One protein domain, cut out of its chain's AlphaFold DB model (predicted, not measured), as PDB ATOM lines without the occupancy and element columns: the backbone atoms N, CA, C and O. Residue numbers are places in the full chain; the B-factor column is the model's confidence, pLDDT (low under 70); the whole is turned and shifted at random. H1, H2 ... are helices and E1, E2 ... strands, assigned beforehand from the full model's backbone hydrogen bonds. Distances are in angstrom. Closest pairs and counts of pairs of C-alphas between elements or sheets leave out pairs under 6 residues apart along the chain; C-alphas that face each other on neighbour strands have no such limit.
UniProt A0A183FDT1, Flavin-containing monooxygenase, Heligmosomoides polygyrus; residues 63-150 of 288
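This is residues 63 to 150 of the 288 residues of the protein "Flavin-containing monooxygenase" of Heligmosomoides polygyrus (UniProt A0A183FDT1). Two helices side by side, H1 and H3, make one side of the domain, and the longest helix, H2, runs back along the other side, with a gap between that no named element fills. A tiny pair of parallel strands, E1 and E2, sits at the end where H1 and H3 begin and H2 ends, and the first printed stretch, residues 63 to 78, starts in the gap. The printed part has 88 residues, with three named helices and two named strands in the order E1, H1, H2, E2, H3; the class is mostly helix. It is compact, with a radius of gyration of the C-alphas of 13.0 A and spans of 38 by 28 by 19 A.

The sheet has two strands, E1, residues 79 to 81, and E2, residues 135 to 137, which are parallel neighbours with 35 degrees between their directions. The C-alphas of Pro 80 and Val 136 face each other at 4.7 A. N 81 and O 136 are within hydrogen-bond range at 2.9 A, as are N 136 and O 79 at 2.9 A. E1, H1, H2 and E2 form a strand-helix-strand unit, two parallel strands with helices between them along the chain, and its crossover is left-handed. H1, residues 84 to 99, touches H3, residues 138 to 148, with its residues 87 to 94 alone. Their closest C-alphas, those of Ile 87 and Met 142, are 6.6 A apart, and the helices run the same way at a shallow tilt of 16 degrees. H2, residues 108 to 125, touches no helix: H1 and H2 are apart, and so are H2 and H3. The closest C-alphas of H2 and E2 are those of Met 122 and Gln 135, 6.8 A apart. In H1, H2 and H3 every O i to N i+4 pair is within hydrogen-bond range.

E1 begins at C-alpha 79, at (103.109, 133.218, 97.344). H1 is 22.0 A long from first to last C-alpha. H2 is 25.9 A long, from C-alpha 108 at (103.517, 115.570, 81.273) to C-alpha 125 at (92.796, 137.626, 89.514). H3 is 15.7 A long and ends at C-alpha 148, at (95.376, 114.475, 96.027). E1 measures 6.9 A and E2 7.2 A.

The two C-alphas farthest apart are those of Thr 100 and Phe 127, at 38.6 A. The first and last printed C-alphas, those of Phe 63 and Gly 150, are 18.9 A apart. The printed part has no cut. The links E1 to H1 and E2 to H3 are tight, and the links H1 to H2 and H2 to E2 are short. The mean pLDDT of the printed part is 95.3, and no printed residue is under 70.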
ATOM      1  N   PHE A  63     103.021 124.357  91.496       97.25
ATOM      2  CA  PHE A  63     104.136 125.038  92.177       97.25
ATOM      3  C   PHE A  63     105.105 124.102  92.924       97.25
ATOM      4  O   PHE A  63     105.786 124.544  93.848       97.25
ATOM      5  N   VAL A  64     105.164 122.817  92.544       98.06
ATOM      6  CA  VAL A  64     106.018 121.807  93.194       98.06
ATOM      7  C   VAL A  64     106.911 121.064  92.205       98.06
ATOM      8  O   VAL A  64     108.131 121.098  92.344       98.06
ATOM      9  N   PHE A  65     106.329 120.380  91.218       97.94
ATOM     10  CA  PHE A  65     107.072 119.433  90.378       97.94
ATOM     11  C   PHE A  65     107.395 120.023  89.004       97.94
ATOM     12  O   PHE A  65     106.474 120.471  88.320       97.94
ATOM     13  N   PRO A  66     108.654 120.005  88.541       96.19
ATOM     14  CA  PRO A  66     108.963 120.342  87.161       96.19
ATOM     15  C   PRO A  66     108.478 119.220  86.222       96.19
ATOM     16  O   PRO A  66     108.868 118.065  86.407       96.19
ATOM     17  N   PRO A  67     107.684 119.517  85.172       95.00
ATOM     18  CA  PRO A  67     107.181 118.502  84.238       95.00
ATOM     19  C   PRO A  67     108.276 117.735  83.479       95.00
ATOM     20  O   PRO A  67     108.010 116.695  82.884       95.00
ATOM     21  N   SER A  68     109.501 118.263  83.448       91.81
ATOM     22  CA  SER A  68     110.675 117.629  82.843       91.81
ATOM     23  C   SER A  68     111.323 116.567  83.735       91.81
ATOM     24  O   SER A  68     112.033 115.711  83.211       91.81
ATOM     25  N   ASN A  69     111.113 116.607  85.058       91.75
ATOM     26  CA  ASN A  69     111.725 115.673  85.999       91.75
ATOM     27  C   ASN A  69     110.890 115.528  87.282       91.75
ATOM     28  O   ASN A  69     110.971 116.345  88.197       91.75
ATOM     29  N   THR A  70     110.143 114.432  87.381       90.38
ATOM     30  CA  THR A  70     109.264 114.132  88.519       90.38
ATOM     31  C   THR A  70     109.982 113.567  89.750       90.38
ATOM     32  O   THR A  70     109.346 113.399  90.786       90.38
ATOM     33  N   ASN A  71     111.299 113.332  89.678       93.31
ATOM     34  CA  ASN A  71     112.139 112.961  90.826       93.31
ATOM     35  C   ASN A  71     112.697 114.188  91.573       93.31
ATOM     36  O   ASN A  71     113.430 114.045  92.550       93.31
ATOM     37  N   LEU A  72     112.371 115.398  91.111       95.38
ATOM     38  CA  LEU A  72     112.719 116.668  91.734       95.38
ATOM     39  C   LEU A  72     111.438 117.374  92.187       95.38
ATOM     40  O   LEU A  72     110.436 117.369  91.480       95.38
ATOM     41  N   ALA A  73     111.474 118.013  93.352       97.38
ATOM     42  CA  ALA A  73     110.374 118.828  93.847       97.38
ATOM     43  C   ALA A  73     110.911 120.107  94.487       97.38
ATOM     44  O   ALA A  73     111.943 120.089  95.159       97.38
ATOM     45  N   VAL A  74     110.184 121.205  94.308       97.19
ATOM     46  CA  VAL A  74     110.456 122.486  94.954       97.19
ATOM     47  C   VAL A  74     109.368 122.745  95.990       97.19
ATOM     48  O   VAL A  74     108.181 122.672  95.688       97.19
ATOM     49  N   ILE A  75     109.761 123.042  97.226       98.12
ATOM     50  CA  ILE A  75     108.834 123.320  98.329       98.12
ATOM     51  C   ILE A  75     108.951 124.796  98.703       98.12
ATOM     52  O   ILE A  75     110.051 125.333  98.792       98.12
ATOM     53  N   GLY A  76     107.815 125.453  98.922       96.06
ATOM     54  CA  GLY A  76     107.743 126.857  99.316       96.06
ATOM     55  C   GLY A  76     107.902 127.845  98.159       96.06
ATOM     56  O   GLY A  76     107.915 129.050  98.396       96.06
ATOM     57  N   MET A  77     107.966 127.377  96.908       94.69
ATOM     58  CA  MET A  77     108.067 128.247  95.730       94.69
ATOM     59  C   MET A  77     106.703 128.794  95.295       94.69
ATOM     60  O   MET A  77     106.203 128.515  94.208       94.69
ATOM     61  N   ILE A  78     106.056 129.515  96.208       95.12
ATOM     62  CA  ILE A  78     104.657 129.921  96.097       95.12
ATOM     63  C   ILE A  78     104.375 131.114  97.019       95.12
ATOM     64  O   ILE A  78     104.906 131.198  98.125       95.12
ATOM     65  N   GLN A  79     103.521 132.037  96.582       95.06
ATOM     66  CA  GLN A  79     103.109 133.218  97.344       95.06
ATOM     67  C   GLN A  79     101.611 133.155  97.648       95.06
ATOM     68  O   GLN A  79     100.781 133.519  96.816       95.06
ATOM     69  N   PRO A  80     101.215 132.666  98.828       94.62
ATOM     70  CA  PRO A  80      99.809 132.583  99.177       94.62
ATOM     71  C   PRO A  80      99.250 133.892  99.731       94.62
ATOM     72  O   PRO A  80      99.902 134.589 100.507       94.62
ATOM     73  N   ILE A  81      97.959 134.124  99.491       93.12
ATOM     74  CA  ILE A  81      97.131 134.941 100.386       93.12
ATOM     75  C   ILE A  81      96.837 134.104 101.641       93.12
ATOM     76  O   ILE A  81      95.781 133.483 101.771       93.12
ATOM     77  N   GLY A  82      97.823 134.013 102.533       93.00
ATOM     78  CA  GLY A  82      97.790 133.186 103.737       93.00
ATOM     79  C   GLY A  82      99.192 132.911 104.280       93.00
ATOM     80  O   GLY A  82     100.157 133.567 103.903       93.00
ATOM     81  N   SER A  83      99.319 131.932 105.176       95.81
ATOM     82  CA  SER A  83     100.630 131.524 105.692       95.81
ATOM     83  C   SER A  83     101.306 130.527 104.746       95.81
ATOM     84  O   SER A  83     100.687 129.552 104.321       95.81
ATOM     85  N   ILE A  84     102.594 130.738 104.462       97.12
ATOM     86  CA  ILE A  84     103.424 129.817 103.668       97.12
ATOM     87  C   ILE A  84     103.809 128.547 104.437       97.12
ATOM     88  O   ILE A  84     104.045 127.504 103.827       97.12
ATOM     89  N   VAL A  85     103.844 128.606 105.774       97.75
ATOM     90  CA  VAL A  85     104.317 127.493 106.611       97.75
ATOM     91  C   VAL A  85     103.426 126.252 106.447       97.75
ATOM     92  O   VAL A  85     103.964 125.192 106.121       97.75
ATOM     93  N   PRO A  86     102.083 126.339 106.556       97.69
ATOM     94  CA  PRO A  86     101.224 125.186 106.296       97.69
ATOM     95  C   PRO A  86     101.240 124.708 104.848       97.69
ATOM     96  O   PRO A  86     101.114 123.517 104.600       97.69
ATOM     97  N   ILE A  87     101.403 125.622 103.888       98.06
ATOM     98  CA  ILE A  87     101.495 125.248 102.475       98.06
ATOM     99  C   ILE A  87     102.748 124.420 102.219       98.06
ATOM    100  O   ILE A  87     102.669 123.391 101.557       98.06
ATOM    101  N   SER A  88     103.885 124.836 102.773       98.38
ATOM    102  CA  SER A  88     105.153 124.119 102.622       98.38
ATOM    103  C   SER A  88     105.090 122.740 103.284       98.38
ATOM    104  O   SER A  88     105.569 121.759 102.725       98.38
ATOM    105  N   GLU A  89     104.434 122.638 104.443       98.44
ATOM    106  CA  GLU A  89     104.168 121.359 105.110       98.44
ATOM    107  C   GLU A  89     103.263 120.443 104.270       98.44
ATOM    108  O   GLU A  89     103.572 119.262 104.093       98.44
ATOM    109  N   MET A  90     102.190 120.985 103.691       98.31
ATOM    110  CA  MET A  90     101.280 120.254 102.810       98.31
ATOM    111  C   MET A  90     101.978 119.787 101.525       98.31
ATOM    112  O   MET A  90     101.818 118.638 101.109       98.31
ATOM    113  N   GLN A  91     102.805 120.648 100.922       98.56
ATOM    114  CA  GLN A  91     103.661 120.299  99.788       98.56
ATOM    115  C   GLN A  91     104.614 119.160 100.158       98.56
ATOM    116  O   GLN A  91     104.666 118.168  99.441       98.56
ATOM    117  N   ALA A  92     105.298 119.236 101.303       98.56
ATOM    118  CA  ALA A  92     106.192 118.175 101.764       98.56
ATOM    119  C   ALA A  92     105.459 116.833 101.968       98.56
ATOM    120  O   ALA A  92     105.954 115.777 101.562       98.56
ATOM    121  N   ARG A  93     104.247 116.854 102.542       98.38
ATOM    122  CA  ARG A  93     103.402 115.651 102.681       98.38
ATOM    123  C   ARG A  93     103.050 115.028 101.338       98.38
ATOM    124  O   ARG A  93     103.046 113.808 101.218       98.38
ATOM    125  N   TRP A  94     102.746 115.843 100.336       98.50
ATOM    126  CA  TRP A  94     102.464 115.343  98.996       98.50
ATOM    127  C   TRP A  94     103.718 114.809  98.305       98.50
ATOM    128  O   TRP A  94     103.706 113.676  97.827       98.50
ATOM    129  N   VAL A  95     104.821 115.560  98.340       98.62
ATOM    130  CA  VAL A  95     106.108 115.175  97.741       98.62
ATOM    131  C   VAL A  95     106.603 113.837  98.269       98.62
ATOM    132  O   VAL A  95     106.948 112.955  97.489       98.62
ATOM    133  N   THR A  96     106.578 113.644  99.586       97.88
ATOM    134  CA  THR A  96     107.005 112.376 100.197       97.88
ATOM    135  C   THR A  96     106.145 111.193  99.752       97.88
ATOM    136  O   THR A  96     106.668 110.096  99.560       97.88
ATOM    137  N   GLN A  97     104.843 111.386  99.528       97.56
ATOM    138  CA  GLN A  97     103.984 110.328  98.993       97.56
ATOM    139  C   GLN A  97     104.230 110.037  97.515       97.56
ATOM    140  O   GLN A  97     104.148 108.876  97.120       97.56
ATOM    141  N   VAL A  98     104.587 111.047  96.721       98.19
ATOM    142  CA  VAL A  98     105.009 110.844  95.329       98.19
ATOM    143  C   VAL A  98     106.321 110.067  95.271       98.19
ATOM    144  O   VAL A  98     106.392 109.025  94.627       98.19
ATOM    145  N   PHE A  99     107.340 110.501  96.014       98.25
ATOM    146  CA  PHE A  99     108.655 109.852  96.011       98.25
ATOM    147  C   PHE A  99     108.644 108.438  96.604       98.25
ATOM    148  O   PHE A  99     109.471 107.614  96.233       98.25
ATOM    149  N   THR A 100     107.696 108.128  97.493       96.88
ATOM    150  CA  THR A 100     107.490 106.758  98.003       96.88
ATOM    151  C   THR A 100     106.550 105.917  97.133       96.88
ATOM    152  O   THR A 100     106.217 104.797  97.516       96.88
ATOM    153  N   GLY A 101     106.098 106.436  95.985       96.50
ATOM    154  CA  GLY A 101     105.235 105.724  95.037       96.50
ATOM    155  C   GLY A 101     103.788 105.526  95.501       96.50
ATOM    156  O   GLY A 101     103.046 104.776  94.876       96.50
ATOM    157  N   LYS A 102     103.361 106.183  96.588       96.94
ATOM    158  CA  LYS A 102     101.991 106.085  97.127       96.94
ATOM    159  C   LYS A 102     100.988 106.941  96.359       96.94
ATOM    160  O   LYS A 102      99.801 106.631  96.351       96.94
ATOM    161  N   VAL A 103     101.458 108.026  95.748       96.88
ATOM    162  CA  VAL A 103     100.659 108.941  94.927       96.88
ATOM    163  C   VAL A 103     101.357 109.108  93.582       96.88
ATOM    164  O   VAL A 103     102.520 109.495  93.538       96.88
ATOM    165  N   ALA A 104     100.654 108.838  92.487       96.56
ATOM    166  CA  ALA A 104     101.178 109.078  91.147       96.56
ATOM    167  C   ALA A 104     100.978 110.542  90.730       96.56
ATOM    168  O   ALA A 104      99.975 111.172  91.077       96.56
ATOM    169  N   LEU A 105     101.928 111.074  89.963       98.00
ATOM    170  CA  LEU A 105     101.733 112.310  89.207       98.00
ATOM    171  C   LEU A 105     101.034 111.992  87.879       98.00
ATOM    172  O   LEU A 105     101.192 110.880  87.369       98.00
ATOM    173  N   PRO A 106     100.261 112.938  87.317       97.50
ATOM    174  CA  PRO A 106      99.697 112.760  85.986       97.50
ATOM    175  C   PRO A 106     100.796 112.803  84.913       97.50
ATOM    176  O   PRO A 106     101.975 113.030  85.210       97.50
ATOM    177  N   ASN A 107     100.415 112.573  83.655       97.44
ATOM    178  CA  ASN A 107     101.353 112.663  82.538       97.44
ATOM    179  C   ASN A 107     101.857 114.113  82.348       97.44
ATOM    180  O   ASN A 107     101.394 115.066  82.982       97.44
ATOM    181  N   LYS A 108     102.857 114.279  81.483       96.88
ATOM    182  CA  LYS A 108     103.517 115.570  81.273       96.88
ATOM    183  C   LYS A 108     102.580 116.604  80.651       96.88
ATOM    184  O   LYS A 108     102.651 117.776  81.017       96.88
ATOM    185  N   GLU A 109     101.734 116.178  79.729       97.81
ATOM    186  CA  GLU A 109     100.777 117.011  79.013       97.81
ATOM    187  C   GLU A 109      99.760 117.625  79.988       97.81
ATOM    188  O   GLU A 109      99.618 118.846  80.030       97.81
ATOM    189  N   ASP A 110      99.178 116.810  80.869       98.06
ATOM    190  CA  ASP A 110      98.239 117.231  81.914       98.06
ATOM    191  C   ASP A 110      98.901 118.197  82.912       98.06
ATOM    192  O   ASP A 110      98.294 119.167  83.377       98.06
ATOM    193  N   MET A 111     100.175 117.957  83.259       98.19
ATOM    194  CA  MET A 111     100.936 118.868  84.120       98.19
ATOM    195  C   MET A 111     101.128 120.240  83.466       98.19
ATOM    196  O   MET A 111     101.008 121.267  84.139       98.19
ATOM    197  N   LEU A 112     101.434 120.268  82.166       97.19
ATOM    198  CA  LEU A 112     101.592 121.506  81.404       97.19
ATOM    199  C   LEU A 112     100.258 122.246  81.251       97.19
ATOM    200  O   LEU A 112     100.233 123.471  81.380       97.19
ATOM    201  N   GLU A 113      99.158 121.522  81.048       98.06
ATOM    202  CA  GLU A 113      97.816 122.099  80.993       98.06
ATOM    203  C   GLU A 113      97.422 122.744  82.336       98.06
ATOM    204  O   GLU A 113      96.994 123.900  82.357       98.06
ATOM    205  N   ASP A 114      97.656 122.074  83.475       97.94
ATOM    206  CA  ASP A 114      97.425 122.646  84.818       97.94
ATOM    207  C   ASP A 114      98.215 123.945  85.030       97.94
ATOM    208  O   ASP A 114      97.663 124.939  85.515       97.94
ATOM    209  N   ILE A 115      99.487 123.976  84.615       96.69
ATOM    210  CA  ILE A 115     100.328 125.179  84.694       96.69
ATOM    211  C   ILE A 115      99.707 126.319  83.881       96.69
ATOM    212  O   ILE A 115      99.584 127.440  84.385       96.69
ATOM    213  N   GLN A 116      99.292 126.056  82.639       96.31
ATOM    214  CA  GLN A 116      98.673 127.068  81.781       96.31
ATOM    215  C   GLN A 116      97.351 127.576  82.366       96.31
ATOM    216  O   GLN A 116      97.140 128.791  82.451       96.31
ATOM    217  N   MET A 117      96.491 126.674  82.846       96.25
ATOM    218  CA  MET A 117      95.233 127.029  83.504       96.25
ATOM    219  C   MET A 117      95.460 127.916  84.730       96.25
ATOM    220  O   MET A 117      94.792 128.943  84.886       96.25
ATOM    221  N   LYS A 118      96.441 127.582  85.576       95.00
ATOM    222  CA  LYS A 118      96.783 128.381  86.762       95.00
ATOM    223  C   LYS A 118      97.336 129.746  86.400       95.00
ATOM    224  O   LYS A 118      96.921 130.733  87.007       95.00
ATOM    225  N   ARG A 119      98.192 129.841  85.381       93.19
ATOM    226  CA  ARG A 119      98.681 131.130  84.866       93.19
ATOM    227  C   ARG A 119      97.533 132.001  84.361       93.19
ATOM    228  O   ARG A 119      97.472 133.180  84.703       93.19
ATOM    229  N   MET A 120      96.585 131.438  83.610       92.75
ATOM    230  CA  MET A 120      95.403 132.173  83.141       92.75
ATOM    231  C   MET A 120      94.517 132.646  84.298       92.75
ATOM    232  O   MET A 120      94.109 133.807  84.328       92.75
ATOM    233  N   ALA A 121      94.241 131.778  85.274       92.38
ATOM    234  CA  ALA A 121      93.458 132.137  86.455       92.38
ATOM    235  C   ALA A 121      94.139 133.243  87.281       92.38
ATOM    236  O   ALA A 121      93.475 134.168  87.749       92.38
ATOM    237  N   MET A 122      95.464 133.180  87.412       92.31
ATOM    238  CA  MET A 122      96.266 134.169  88.125       92.31
ATOM    239  C   MET A 122      96.258 135.526  87.413       92.31
ATOM    240  O   MET A 122      95.958 136.528  88.055       92.31
ATOM    241  N   LYS A 123      96.461 135.555  86.087       90.50
ATOM    242  CA  LYS A 123      96.366 136.779  85.264       90.50
ATOM    243  C   LYS A 123      94.985 137.440  85.325       90.50
ATOM    244  O   LYS A 123      94.888 138.654  85.218       90.50
ATOM    245  N   ARG A 124      93.911 136.659  85.504       90.44
ATOM    246  CA  ARG A 124      92.546 137.192  85.691       90.44
ATOM    247  C   ARG A 124      92.312 137.769  87.088       90.44
ATOM    248  O   ARG A 124      91.468 138.644  87.243       90.44
ATOM    249  N   ARG A 125      92.998 137.246  88.108       90.06
ATOM    250  CA  ARG A 125      92.796 137.626  89.514       90.06
ATOM    251  C   ARG A 125      93.717 138.757  89.970       90.06
ATOM    252  O   ARG A 125      93.315 139.542  90.824       90.06
ATOM    253  N   TYR A 126      94.929 138.820  89.434       86.81
ATOM    254  CA  TYR A 126      95.970 139.755  89.853       86.81
ATOM    255  C   TYR A 126      96.430 140.623  88.689       86.81
ATOM    256  O   TYR A 126      96.439 140.191  87.539       86.81
ATOM    257  N   PHE A 127      96.870 141.841  89.009       85.50
ATOM    258  CA  PHE A 127      97.503 142.718  88.031       85.50
ATOM    259  C   PHE A 127      98.729 142.032  87.421       85.50
ATOM    260  O   PHE A 127      99.580 141.515  88.154       85.50
ATOM    261  N   GLN A 128      98.828 142.045  86.092       83.56
ATOM    262  CA  GLN A 128      99.930 141.415  85.377       83.56
ATOM    263  C   GLN A 128     101.238 142.150  85.687       83.56
ATOM    264  O   GLN A 128     101.501 143.241  85.193       83.56
ATOM    265  N   SER A 129     102.059 141.538  86.535       86.50
ATOM    266  CA  SER A 129     103.396 142.010  86.874       86.50
ATOM    267  C   SER A 129     104.257 140.828  87.287       86.50
ATOM    268  O   SER A 129     103.739 139.806  87.746       86.50
ATOM    269  N   GLU A 130     105.571 140.999  87.219       85.44
ATOM    270  CA  GLU A 130     106.526 139.983  87.666       85.44
ATOM    271  C   GLU A 130     106.433 139.676  89.175       85.44
ATOM    272  O   GLU A 130     106.997 138.694  89.645       85.44
ATOM    273  N   LYS A 131     105.703 140.492  89.952       84.31
ATOM    274  CA  LYS A 131     105.447 140.275  91.386       84.31
ATOM    275  C   LYS A 131     104.327 139.269  91.654       84.31
ATOM    276  O   LYS A 131     104.146 138.852  92.791       84.31
ATOM    277  N   HIS A 132     103.538 138.917  90.640       87.25
ATOM    278  CA  HIS A 132     102.327 138.110  90.794       87.25
ATOM    279  C   HIS A 132     102.375 136.828  89.961       87.25
ATOM    280  O   HIS A 132     101.348 136.417  89.441       87.25
ATOM    281  N   THR A 133     103.547 136.209  89.806       89.38
ATOM    282  CA  THR A 133     103.744 135.014  88.959       89.38
ATOM    283  C   THR A 133     103.558 133.685  89.697       89.38
ATOM    284  O   THR A 133     103.378 132.644  89.065       89.38
ATOM    285  N   ILE A 134     103.574 133.709  91.034       92.38
ATOM    286  CA  ILE A 134     103.442 132.529  91.908       92.38
ATOM    287  C   ILE A 134     102.344 132.705  92.976       92.38
ATOM    288  O   ILE A 134     102.382 132.069  94.028       92.38
ATOM    289  N   GLN A 135     101.370 133.583  92.715       94.06
ATOM    290  CA  GLN A 135     100.286 133.934  93.640       94.06
ATOM    291  C   GLN A 135      99.200 132.851  93.721       94.06
ATOM    292  O   GLN A 135      98.670 132.421  92.695       94.06
ATOM    293  N   VAL A 136      98.777 132.478  94.935       94.56
ATOM    294  CA  VAL A 136      97.679 131.514  95.140       94.56
ATOM    295  C   VAL A 136      96.704 131.901  96.249       94.56
ATOM    296  O   VAL A 136      97.047 132.544  97.237       94.56
ATOM    297  N   ASP A 137      95.469 131.420  96.114       94.44
ATOM    298  CA  ASP A 137      94.495 131.424  97.204       94.44
ATOM    299  C   ASP A 137      94.783 130.260  98.161       94.44
ATOM    300  O   ASP A 137      94.669 129.099  97.762       94.44
ATOM    301  N   TYR A 138      95.092 130.564  99.427       95.62
ATOM    302  CA  TYR A 138      95.482 129.566 100.432       95.62
ATOM    303  C   TYR A 138      94.507 128.381 100.510       95.62
ATOM    304  O   TYR A 138      94.922 127.235 100.369       95.62
ATOM    305  N   LEU A 139      93.205 128.646 100.666       95.00
ATOM    306  CA  LEU A 139      92.194 127.594 100.823       95.00
ATOM    307  C   LEU A 139      92.092 126.683  99.603       95.00
ATOM    308  O   LEU A 139      92.057 125.466  99.749       95.00
ATOM    309  N   LYS A 140      92.051 127.269  98.401       95.62
ATOM    310  CA  LYS A 140      91.897 126.505  97.158       95.62
ATOM    311  C   LYS A 140      93.099 125.595  96.942       95.62
ATOM    312  O   LYS A 140      92.916 124.422  96.643       95.62
ATOM    313  N   TYR A 141      94.302 126.131  97.146       97.62
ATOM    314  CA  TYR A 141      95.538 125.374  97.008       97.62
ATOM    315  C   TYR A 141      95.638 124.252  98.053       97.62
ATOM    316  O   TYR A 141      95.894 123.100  97.710       97.62
ATOM    317  N   MET A 142      95.388 124.560  99.328       98.00
ATOM    318  CA  MET A 142      95.446 123.564 100.397       98.00
ATOM    319  C   MET A 142      94.429 122.435 100.174       98.00
ATOM    320  O   MET A 142      94.785 121.270 100.310       98.00
ATOM    321  N   ASP A 143      93.198 122.756  99.764       97.62
ATOM    322  CA  ASP A 143      92.163 121.773  99.427       97.62
ATOM    323  C   ASP A 143      92.513 120.928  98.199       97.62
ATOM    324  O   ASP A 143      92.203 119.736  98.174       97.62
ATOM    325  N   GLU A 144      93.129 121.530  97.182       98.06
ATOM    326  CA  GLU A 144      93.600 120.841  95.982       98.06
ATOM    327  C   GLU A 144      94.635 119.774  96.357       98.06
ATOM    328  O   GLU A 144      94.432 118.595  96.062       98.06
ATOM    329  N   ILE A 145      95.693 120.150  97.086       98.31
ATOM    330  CA  ILE A 145      96.732 119.197  97.504       98.31
ATOM    331  C   ILE A 145      96.175 118.173  98.499       98.31
ATOM    332  O   ILE A 145      96.431 116.977  98.366       98.31
ATOM    333  N   ALA A 146      95.344 118.608  99.449       98.06
ATOM    334  CA  ALA A 146      94.689 117.719 100.403       98.06
ATOM    335  C   ALA A 146      93.777 116.685  99.731       98.06
ATOM    336  O   ALA A 146      93.634 115.578 100.250       98.06
ATOM    337  N   SER A 147      93.162 117.016  98.591       98.00
ATOM    338  CA  SER A 147      92.357 116.059  97.819       98.00
ATOM    339  C   SER A 147      93.239 115.000  97.163       98.00
ATOM    340  O   SER A 147      92.890 113.825  97.207       98.00
ATOM    341  N   ILE A 148      94.405 115.394  96.638       97.62
ATOM    342  CA  ILE A 148      95.376 114.475  96.027       97.62
ATOM    343  C   ILE A 148      95.895 113.464  97.055       97.62
ATOM    344  O   ILE A 148      95.958 112.273  96.773       97.62
ATOM    345  N   ILE A 149      96.231 113.921  98.266       97.25
ATOM    346  CA  ILE A 149      96.745 113.039  99.325       97.25
ATOM    347  C   ILE A 149      95.652 112.405 100.203       97.25
ATOM    348  O   ILE A 149      95.973 111.709 101.167       97.25
ATOM    349  N   GLY A 150      94.371 112.666  99.919       96.88
ATOM    350  CA  GLY A 150      93.240 112.079 100.642       96.88
ATOM    351  C   GLY A 150      93.052 112.574 102.084       96.88
ATOM    352  O   GLY A 150      92.500 111.850 102.912       96.88
TER     353      GLY A 150